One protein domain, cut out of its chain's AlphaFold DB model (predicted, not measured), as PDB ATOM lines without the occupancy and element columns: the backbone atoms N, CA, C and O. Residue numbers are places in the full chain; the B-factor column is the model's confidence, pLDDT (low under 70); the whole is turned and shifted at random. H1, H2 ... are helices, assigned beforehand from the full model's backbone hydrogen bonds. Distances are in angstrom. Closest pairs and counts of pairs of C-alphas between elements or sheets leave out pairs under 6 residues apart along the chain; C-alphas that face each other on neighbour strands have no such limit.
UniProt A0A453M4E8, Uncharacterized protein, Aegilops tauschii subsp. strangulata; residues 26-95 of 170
ATOM      1  N   LYS A  26      40.298 -19.614 -43.064       82.75
ATOM      2  CA  LYS A  26      41.453 -19.378 -42.182       82.75
ATOM      3  C   LYS A  26      41.339 -20.249 -40.939       82.75
ATOM      4  O   LYS A  26      42.296 -20.926 -40.553       82.75
ATOM      5  N   LYS A  27      40.143 -20.296 -40.350       83.38
ATOM      6  CA  LYS A  27      39.839 -21.157 -39.202       83.38
ATOM      7  C   LYS A  27      39.950 -22.637 -39.567       83.38
ATOM      8  O   LYS A  27      40.532 -23.403 -38.802       83.38
ATOM      9  N   MET A  28      39.465 -23.031 -40.746       87.88
ATOM     10  CA  MET A  28      39.581 -24.397 -41.264       87.88
ATOM     11  C   MET A  28      41.044 -24.815 -41.414       87.88
ATOM     12  O   MET A  28      41.432 -25.885 -40.947       87.88
ATOM     13  N   THR A  29      41.867 -23.947 -42.000       84.19
ATOM     14  CA  THR A  29      43.305 -24.184 -42.163       84.19
ATOM     15  C   THR A  29      43.975 -24.378 -40.808       84.19
ATOM     16  O   THR A  29      44.712 -25.345 -40.619       84.19
ATOM     17  N   MET A  30      43.679 -23.519 -39.832       79.00
ATOM     18  CA  MET A  30      44.238 -23.639 -38.485       79.00
ATOM     19  C   MET A  30      43.821 -24.949 -37.803       79.00
ATOM     20  O   MET A  30      44.665 -25.689 -37.301       79.00
ATOM     21  N   LEU A  31      42.530 -25.283 -37.831       87.31
ATOM     22  CA  LEU A  31      42.009 -26.521 -37.247       87.31
ATOM     23  C   LEU A  31      42.627 -27.761 -37.896       87.31
ATOM     24  O   LEU A  31      42.976 -28.700 -37.178       87.31
ATOM     25  N   HIS A  32      42.813 -27.736 -39.221       86.06
ATOM     26  CA  HIS A  32      43.498 -28.789 -39.964       86.06
ATOM     27  C   HIS A  32      44.909 -29.027 -39.434       86.06
ATOM     28  O   HIS A  32      45.266 -30.149 -39.077       86.06
ATOM     29  N   HIS A  33      45.688 -27.958 -39.290       81.75
ATOM     30  CA  HIS A  33      47.039 -28.049 -38.747       81.75
ATOM     31  C   HIS A  33      47.056 -28.591 -37.315       81.75
ATOM     32  O   HIS A  33      47.892 -29.440 -37.004       81.75
ATOM     33  N   ILE A  34      46.118 -28.160 -36.465       84.50
ATOM     34  CA  ILE A  34      46.038 -28.605 -35.070       84.50
ATOM     35  C   ILE A  34      45.796 -30.113 -34.990       84.50
ATOM     36  O   ILE A  34      46.567 -30.814 -34.335       84.50
ATOM     37  N   TYR A  35      44.756 -30.649 -35.640       84.44
ATOM     38  CA  TYR A  35      44.463 -32.078 -35.478       84.44
ATOM     39  C   TYR A  35      45.506 -32.975 -36.174       84.44
ATOM     40  O   TYR A  35      45.697 -34.116 -35.745       84.44
ATOM     41  N   MET A  36      46.239 -32.453 -37.172       85.56
ATOM     42  CA  MET A  36      47.388 -33.130 -37.792       85.56
ATOM     43  C   MET A  36      48.595 -33.305 -36.863       85.56
ATOM     44  O   MET A  36      49.457 -34.141 -37.142       85.56
ATOM     45  N   TRP A  37      48.686 -32.555 -35.763       81.81
ATOM     46  CA  TRP A  37      49.767 -32.725 -34.783       81.81
ATOM     47  C   TRP A  37      49.585 -33.944 -33.889       81.81
ATOM     48  O   TRP A  37      50.558 -34.450 -33.325       81.81
ATOM     49  N   TYR A  38      48.354 -34.421 -33.777       82.44
ATOM     50  CA  TYR A  38      47.998 -35.540 -32.930       82.44
ATOM     51  C   TYR A  38      48.078 -36.846 -33.700       82.44
ATOM     52  O   TYR A  38      47.640 -36.948 -34.847       82.44
ATOM     53  N   LYS A  39      48.615 -37.874 -33.046       82.00
ATOM     54  CA  LYS A  39      48.670 -39.213 -33.627       82.00
ATOM     55  C   LYS A  39      47.272 -39.814 -33.786       82.00
ATOM     56  O   LYS A  39      47.024 -40.551 -34.738       82.00
ATOM     57  N   ASP A  40      46.407 -39.562 -32.809       84.62
ATOM     58  CA  ASP A  40      45.065 -40.122 -32.714       84.62
ATOM     59  C   ASP A  40      44.148 -39.251 -31.834       84.62
ATOM     60  O   ASP A  40      44.582 -38.314 -31.156       84.62
ATOM     61  N   ALA A  41      42.852 -39.580 -31.840       86.31
ATOM     62  CA  ALA A  41      41.834 -38.838 -31.098       86.31
ATOM     63  C   ALA A  41      42.038 -38.923 -29.581       86.31
ATOM     64  O   ALA A  41      41.673 -37.994 -28.863       86.31
ATOM     65  N   GLU A  42      42.638 -40.008 -29.087       87.50
ATOM     66  CA  GLU A  42      42.901 -40.203 -27.662       87.50
ATOM     67  C   GLU A  42      43.966 -39.237 -27.146       87.50
ATOM     68  O   GLU A  42      43.825 -38.694 -26.047       87.50
ATOM     69  N   GLU A  43      45.023 -38.999 -27.923       85.38
ATOM     70  CA  GLU A  43      46.047 -38.004 -27.603       85.38
ATOM     71  C   GLU A  43      45.437 -36.598 -27.528       85.38
ATOM     72  O   GLU A  43      45.588 -35.910 -26.518       85.38
ATOM     73  N   MET A  44      44.623 -36.226 -28.516       86.69
ATOM     74  CA  MET A  44      43.926 -34.938 -28.531       86.69
ATOM     75  C   MET A  44      42.910 -34.799 -27.374       86.69
ATOM     76  O   MET A  44      42.776 -33.745 -26.743       86.69
ATOM     77  N   HIS A  45      42.213 -35.880 -27.013       88.50
ATOM     78  CA  HIS A  45      41.324 -35.918 -25.847       88.50
ATOM     79  C   HIS A  45      42.063 -35.782 -24.508       88.50
ATOM     80  O   HIS A  45      41.469 -35.373 -23.506       88.50
ATOM     81  N   ARG A  46      43.336 -36.176 -24.422       86.50
ATOM     82  CA  ARG A  46      44.142 -35.963 -23.210       86.50
ATOM     83  C   ARG A  46      44.563 -34.508 -23.099       86.50
ATOM     84  O   ARG A  46      44.370 -33.929 -22.034       86.50
ATOM     85  N   ASP A  47      45.039 -33.920 -24.186       83.81
ATOM     86  CA  ASP A  47      45.499 -32.531 -24.195       83.81
ATOM     87  C   ASP A  47      44.357 -31.545 -23.944       83.81
ATOM     88  O   ASP A  47      44.478 -30.663 -23.096       83.81
ATOM     89  N   SER A  48      43.191 -31.752 -24.558       86.88
ATOM     90  CA  SER A  48      41.992 -30.955 -24.246       86.88
ATOM     91  C   SER A  48      41.577 -31.051 -22.770       86.88
ATOM     92  O   SER A  48      41.163 -30.058 -22.173       86.88
ATOM     93  N   ARG A  49      41.731 -32.217 -22.126       87.62
ATOM     94  CA  ARG A  49      41.488 -32.359 -20.679       87.62
ATOM     95  C   ARG A  49      42.505 -31.595 -19.838       87.62
ATOM     96  O   ARG A  49      42.135 -31.119 -18.766       87.62
ATOM     97  N   LEU A  50      43.753 -31.487 -20.289       83.75
ATOM     98  CA  LEU A  50      44.764 -30.663 -19.624       83.75
ATOM     99  C   LEU A  50      44.389 -29.183 -19.717       83.75
ATOM    100  O   LEU A  50      44.363 -28.520 -18.686       83.75
ATOM    101  N   VAL A  51      43.953 -28.712 -20.892       82.62
ATOM    102  CA  VAL A  51      43.414 -27.350 -21.057       82.62
ATOM    103  C   VAL A  51      42.276 -27.083 -20.069       82.62
ATOM    104  O   VAL A  51      42.308 -26.085 -19.361       82.62
ATOM    105  N   ILE A  52      41.298 -27.987 -19.947       84.81
ATOM    106  CA  ILE A  52      40.182 -27.814 -18.997       84.81
ATOM    107  C   ILE A  52      40.675 -27.742 -17.542       84.81
ATOM    108  O   ILE A  52      40.125 -26.986 -16.738       84.81
ATOM    109  N   ARG A  53      41.670 -28.557 -17.172       82.69
ATOM    110  CA  ARG A  53      42.210 -28.584 -15.804       82.69
ATOM    111  C   ARG A  53      42.877 -27.269 -15.438       82.69
ATOM    112  O   ARG A  53      42.621 -26.776 -14.343       82.69
ATOM    113  N   GLU A  54      43.659 -26.724 -16.353       79.56
ATOM    114  CA  GLU A  54      44.421 -25.492 -16.153       79.56
ATOM    115  C   GLU A  54      43.567 -24.223 -16.372       79.56
ATOM    116  O   GLU A  54      43.882 -23.170 -15.829       79.56
ATOM    117  N   ALA A  55      42.448 -24.321 -17.102       78.12
ATOM    118  CA  ALA A  55      41.506 -23.221 -17.317       78.12
ATOM    119  C   ALA A  55      40.906 -22.684 -16.009       78.12
ATOM    120  O   ALA A  55      40.485 -23.456 -15.130       78.12
ATOM    121  N   SER A  56      40.786 -21.355 -15.926       80.69
ATOM    122  CA  SER A  56      40.112 -20.667 -14.823       80.69
ATOM    123  C   SER A  56      38.621 -21.027 -14.752       80.69
ATOM    124  O   SER A  56      38.053 -21.648 -15.655       80.69
ATOM    125  N   LYS A  57      37.934 -20.636 -13.672       85.44
ATOM    126  CA  LYS A  57      36.489 -20.897 -13.543       85.44
ATOM    127  C   LYS A  57      35.694 -20.205 -14.654       85.44
ATOM    128  O   LYS A  57      34.749 -20.792 -15.173       85.44
ATOM    129  N   GLU A  58      36.101 -19.001 -15.037       83.44
ATOM    130  CA  GLU A  58      35.487 -18.192 -16.085       83.44
ATOM    131  C   GLU A  58      35.732 -18.806 -17.470       83.44
ATOM    132  O   GLU A  58      34.808 -18.936 -18.272       83.44
ATOM    133  N   GLU A  59      36.958 -19.256 -17.733       82.44
ATOM    134  CA  GLU A  59      37.331 -19.922 -18.985       82.44
ATOM    135  C   GLU A  59      36.624 -21.276 -19.134       82.44
ATOM    136  O   GLU A  59      36.117 -21.601 -20.207       82.44
ATOM    137  N   ARG A  60      36.476 -22.031 -18.036       84.12
ATOM    138  CA  ARG A  60      35.719 -23.295 -18.005       84.12
ATOM    139  C   ARG A  60      34.268 -23.135 -18.441       84.12
ATOM    140  O   ARG A  60      33.720 -24.058 -19.038       84.12
ATOM    141  N   ILE A  61      33.645 -21.988 -18.163       85.94
ATOM    142  CA  ILE A  61      32.288 -21.687 -18.638       85.94
ATOM    143  C   ILE A  61      32.292 -21.528 -20.163       85.94
ATOM    144  O   ILE A  61      31.409 -22.066 -20.825       85.94
ATOM    145  N   GLN A  62      33.304 -20.860 -20.723       81.44
ATOM    146  CA  GLN A  62      33.422 -20.621 -22.167       81.44
ATOM    147  C   GLN A  62      33.752 -21.879 -22.974       81.44
ATOM    148  O   GLN A  62      33.406 -21.959 -24.153       81.44
ATOM    149  N   ILE A  63      34.437 -22.851 -22.371       86.88
ATOM    150  CA  ILE A  63      34.788 -24.120 -23.029       86.88
ATOM    151  C   ILE A  63      33.816 -25.260 -22.718       86.88
ATOM    152  O   ILE A  63      33.979 -26.377 -23.212       86.88
ATOM    153  N   LYS A  64      32.786 -25.005 -21.907       87.62
ATOM    154  CA  LYS A  64      31.792 -26.015 -21.552       87.62
ATOM    155  C   LYS A  64      31.041 -26.481 -22.802       87.62
ATOM    156  O   LYS A  64      30.426 -25.683 -23.496       87.62
ATOM    157  N   GLY A  65      31.053 -27.792 -23.049       86.44
ATOM    158  CA  GLY A  65      30.341 -28.408 -24.174       86.44
ATOM    159  C   GLY A  65      31.062 -28.325 -25.521       86.44
ATOM    160  O   GLY A  65      30.551 -28.869 -26.495       86.44
ATOM    161  N   LYS A  66      32.248 -27.706 -25.580       91.25
ATOM    162  CA  LYS A  66      33.074 -27.672 -26.790       91.25
ATOM    163  C   LYS A  66      33.710 -29.030 -27.072       91.25
ATOM    164  O   LYS A  66      34.002 -29.805 -26.154       91.25
ATOM    165  N   SER A  67      33.949 -29.308 -28.350       91.06
ATOM    166  CA  SER A  67      34.684 -30.510 -28.758       91.06
ATOM    167  C   SER A  67      36.169 -30.413 -28.360       91.06
ATOM    168  O   SER A  67      36.684 -29.311 -28.178       91.06
ATOM    169  N   PRO A  68      36.904 -31.534 -28.246       90.69
ATOM    170  CA  PRO A  68      38.328 -31.511 -27.900       90.69
ATOM    171  C   PRO A  68      39.173 -30.614 -28.809       90.69
ATOM    172  O   PRO A  68      40.000 -29.851 -28.315       90.69
ATOM    173  N   LEU A  69      38.939 -30.683 -30.123       90.12
ATOM    174  CA  LEU A  69      39.650 -29.865 -31.103       90.12
ATOM    175  C   LEU A  69      39.334 -28.380 -30.914       90.12
ATOM    176  O   LEU A  69      40.222 -27.539 -30.986       90.12
ATOM    177  N   GLU A  70      38.079 -28.059 -30.618       90.56
ATOM    178  CA  GLU A  70      37.638 -26.690 -30.377       90.56
ATOM    179  C   GLU A  70      38.185 -26.119 -29.062       90.56
ATOM    180  O   GLU A  70      38.532 -24.945 -29.000       90.56
ATOM    181  N   ILE A  71      38.321 -26.951 -28.022       89.06
ATOM    182  CA  ILE A  71      38.975 -26.579 -26.759       89.06
ATOM    183  C   ILE A  71      40.448 -26.236 -27.003       89.06
ATOM    184  O   ILE A  71      40.938 -25.238 -26.478       89.06
ATOM    185  N   ILE A  72      41.151 -27.047 -27.800       87.44
ATOM    186  CA  ILE A  72      42.562 -26.812 -28.137       87.44
ATOM    187  C   ILE A  72      42.706 -25.558 -29.002       87.44
ATOM    188  O   ILE A  72      43.531 -24.703 -28.693       87.44
ATOM    189  N   TYR A  73      41.868 -25.407 -30.030       86.31
ATOM    190  CA  TYR A  73      41.819 -24.203 -30.858       86.31
ATOM    191  C   TYR A  73      41.586 -22.944 -30.012       86.31
ATOM    192  O   TYR A  73      42.330 -21.972 -30.127       86.31
ATOM    193  N   TRP A  74      40.601 -22.983 -29.109       85.69
ATOM    194  CA  TRP A  74      40.310 -21.887 -28.191       85.69
ATOM    195  C   TRP A  74      41.514 -21.571 -27.296       85.69
ATOM    196  O   TRP A  74      41.891 -20.413 -27.164       85.69
ATOM    197  N   ALA A  75      42.179 -22.588 -26.740       81.75
ATOM    198  CA  ALA A  75      43.357 -22.385 -25.898       81.75
ATOM    199  C   ALA A  75      44.532 -21.741 -26.648       81.75
ATOM    200  O   ALA A  75      45.281 -20.971 -26.052       81.75
ATOM    201  N   MET A  76      44.691 -22.047 -27.937       77.56
ATOM    202  CA  MET A  76      45.752 -21.488 -28.778       77.56
ATOM    203  C   MET A  76      45.464 -20.056 -29.238       77.56
ATOM    204  O   MET A  76      46.379 -19.238 -29.275       77.56
ATOM    205  N   MET A  77      44.214 -19.759 -29.604       74.56
ATOM    206  CA  MET A  77      43.857 -18.504 -30.278       74.56
ATOM    207  C   MET A  77      43.196 -17.472 -29.360       74.56
ATOM    208  O   MET A  77      43.337 -16.272 -29.580       74.56
ATOM    209  N   GLU A  78      42.454 -17.924 -28.351       65.44
ATOM    210  CA  GLU A  78      41.536 -17.095 -27.557       65.44
ATOM    211  C   GLU A  78      41.825 -17.140 -26.047       65.44
ATOM    212  O   GLU A  78      41.288 -16.323 -25.293       65.44
ATOM    213  N   GLY A  79      42.675 -18.069 -25.596       58.66
ATOM    214  CA  GLY A  79      43.087 -18.203 -24.201       58.66
ATOM    215  C   GLY A  79      43.730 -16.915 -23.689       58.66
ATOM    216  O   GLY A  79      44.786 -16.502 -24.164       58.66
ATOM    217  N   LYS A  80      43.083 -16.268 -22.712       50.56
ATOM    218  CA  LYS A  80      43.522 -14.976 -22.152       50.56
ATOM    219  C   LYS A  80      44.632 -15.118 -21.113       50.56
ATOM    220  O   LYS A  80      45.282 -14.132 -20.778       50.56
ATOM    221  N   SER A  81      44.827 -16.323 -20.585       50.59
ATOM    222  CA  SER A  81      45.908 -16.635 -19.660       50.59
ATOM    223  C   SER A  81      47.232 -16.817 -20.409       50.59
ATOM    224  O   SER A  81      47.367 -17.709 -21.254       50.59
ATOM    225  N   ASP A  82      48.237 -16.009 -20.053       52.28
ATOM    226  CA  ASP A  82      49.622 -16.172 -20.522       52.28
ATOM    227  C   ASP A  82      50.192 -17.568 -20.189       52.28
ATOM    228  O   ASP A  82      51.061 -18.076 -20.911       52.28
ATOM    229  N   ASP A  83      49.660 -18.228 -19.153       49.50
ATOM    230  CA  ASP A  83      50.074 -19.566 -18.721       49.50
ATOM    231  C   ASP A  83      49.518 -20.682 -19.622       49.50
ATOM    232  O   ASP A  83      50.206 -21.675 -19.879       49.50
ATOM    233  N   LEU A  84      48.313 -20.503 -20.175       51.00
ATOM    234  CA  LEU A  84      47.639 -21.490 -21.030       51.00
ATOM    235  C   LEU A  84      48.010 -21.351 -22.510       51.00
ATOM    236  O   LEU A  84      48.275 -22.352 -23.178       51.00
ATOM    237  N   GLY A  85      48.050 -20.116 -23.023       48.34
ATOM    238  CA  GLY A  85      48.207 -19.849 -24.456       48.34
ATOM    239  C   GLY A  85      49.656 -19.852 -24.948       48.34
ATOM    240  O   GLY A  85      49.920 -20.188 -26.101       48.34
ATOM    241  N   ARG A  86      50.635 -19.517 -24.090       47.81
ATOM    242  CA  ARG A  86      52.029 -19.310 -24.530       47.81
ATOM    243  C   ARG A  86      53.033 -20.300 -23.965       47.81
ATOM    244  O   ARG A  86      53.996 -20.595 -24.657       47.81
ATOM    245  N   ALA A  87      52.897 -20.796 -22.735       46.41
ATOM    246  CA  ALA A  87      53.950 -21.612 -22.115       46.41
ATOM    247  C   ALA A  87      53.887 -23.101 -22.497       46.41
ATOM    248  O   ALA A  87      54.915 -23.698 -22.817       46.41
ATOM    249  N   TRP A  88      52.686 -23.682 -22.522       52.72
ATOM    250  CA  TRP A  88      52.473 -25.094 -22.864       52.72
ATOM    251  C   TRP A  88      52.632 -25.372 -24.358       52.72
ATOM    252  O   TRP A  88      53.224 -26.377 -24.752       52.72
ATOM    253  N   TRP A  89      52.177 -24.433 -25.187       57.72
ATOM    254  CA  TRP A  89      52.276 -24.520 -26.641       57.72
ATOM    255  C   TRP A  89      53.569 -23.926 -27.196       57.72
ATOM    256  O   TRP A  89      53.827 -24.083 -28.378       57.72
ATOM    257  N   LYS A  90      54.443 -23.328 -26.371       49.03
ATOM    258  CA  LYS A  90      55.750 -22.764 -26.781       49.03
ATOM    259  C   LYS A  90      56.655 -23.712 -27.588       49.03
ATOM    260  O   LYS A  90      57.278 -23.251 -28.542       49.03
ATOM    261  N   PRO A  91      56.737 -25.019 -27.269       51.09
ATOM    262  CA  PRO A  91      57.483 -25.984 -28.083       51.09
ATOM    263  C   PRO A  91      56.868 -26.197 -29.468       51.09
ATOM    264  O   PRO A  91      57.568 -26.549 -30.414       51.09
ATOM    265  N   TYR A  92      55.559 -25.977 -29.580       49.34
ATOM    266  CA  TYR A  92      54.867 -25.919 -30.852       49.34
ATOM    267  C   TYR A  92      55.063 -24.526 -31.485       49.34
ATOM    268  O   TYR A  92      55.245 -24.487 -32.694       49.34
ATOM    269  N   ALA A  93      55.138 -23.437 -30.684       41.28
ATOM    270  CA  ALA A  93      55.433 -22.006 -30.993       41.28
ATOM    271  C   ALA A  93      56.737 -21.718 -31.668       41.28
ATOM    272  O   ALA A  93      56.801 -20.871 -32.556       41.28
ATOM    273  N   SER A  94      57.770 -22.453 -31.295       39.19
ATOM    274  CA  SER A  94      59.073 -22.281 -31.908       39.19
ATOM    275  C   SER A  94      59.165 -22.885 -33.314       39.19
ATOM    276  O   SER A  94      60.264 -22.941 -33.853       39.19
ATOM    277  N   ARG A  95      58.063 -23.388 -33.892       44.12
ATOM    278  CA  ARG A  95      57.946 -23.653 -35.332       44.12
ATOM    279  C   ARG A  95      57.290 -22.440 -35.995       44.12
ATOM    280  O   ARG A  95      56.134 -22.526 -36.376       44.12
TER     281      ARG A  95
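Overview. This is residues 26 to 95 of the 170 residues of an uncharacterized protein of Aegilops tauschii subsp. strangulata (UniProt A0A453M4E8). What shape does the backbone make? The longest helix, H2, and H1 make an L, and H4 fills the angle between them at the middle of the model, packed on both. The short H3 folds back past the end of H2, H5 makes a corner with the end of H4, and H6 follows H5 without touching any helix. What is it made of? The printed part has 70 residues with six named helices, in the order H1, H2, H3, H4, H5, H6, and no named strand; the class is all helix. It is compact, with a radius of gyration of the C-alphas of 11.4 A and spans of 29 by 25 by 23 A.

Along the chain. Where is the longest helix? H2 is residues 41 to 54 and runs 20.2 A from C-alpha 41 at (41.834, -38.838, -31.098) to C-alpha 54. Which long helices stand before and after it? H1 is residues 26 to 36, 15.6 A long, and begins with C-alpha 26 at (41.453, -19.378, -42.182). H4 is residues 68 to 77, 14.3 A long. Where are the short ones? H3 is residues 57 to 62, 9.2 A, and H5 is residues 82 to 87, 7.1 A. H6 is residues 90 to 93, 4.3 A, and ends with C-alpha 93 at (55.433, -22.006, -30.993).

Arrangement. What does H2 touch? H2 and H4 touch at a steep tilt of 53 degrees, the same way, with the closest C-alphas, those of Ser 48 and Pro 68, 5.2 A apart. H2 is close but not clearly touching to H1, the closest C-alphas being those of Tyr 35 and Met 44 at 7.5 A; their lines are only just about perpendicular, at 70.3 degrees. What else meets H4, the hub? H1 touches it at a steep tilt of 60 degrees, opposite ways, with the C-alphas of Leu 31 and Tyr 73 closest at 6.8 A. H5 and H4 touch only at the corner, about perpendicular at 87 degrees, with the C-alphas of Met 76 and Gly 85 closest at 5.2 A. Where are H3 and H6? H3 is near H4, and close but not clearly touching to H2, with the C-alphas of Ile 52 and Arg 60 closest at 6.4 A. H6 is apart from H1, H2, H3 and H4. How do the backbones run? In H1, H2, H3 and H4 every O i to N i+4 pair is within hydrogen-bond range; in H5 it is 0 of 2, and 0 of 3 for O i to N i+3, while H6 is too short for an O i to N i+4 pair.

Size, cuts and confidence. How far does it reach? The two C-alphas farthest apart are those of Lys 57 and Arg 95, at 30.7 A. Is the backbone whole? The printed part has no cut, and the five links between helices are tight. Where is confidence low? The mean pLDDT of the printed part is 75.9, and residues 78 to 95 are under 70.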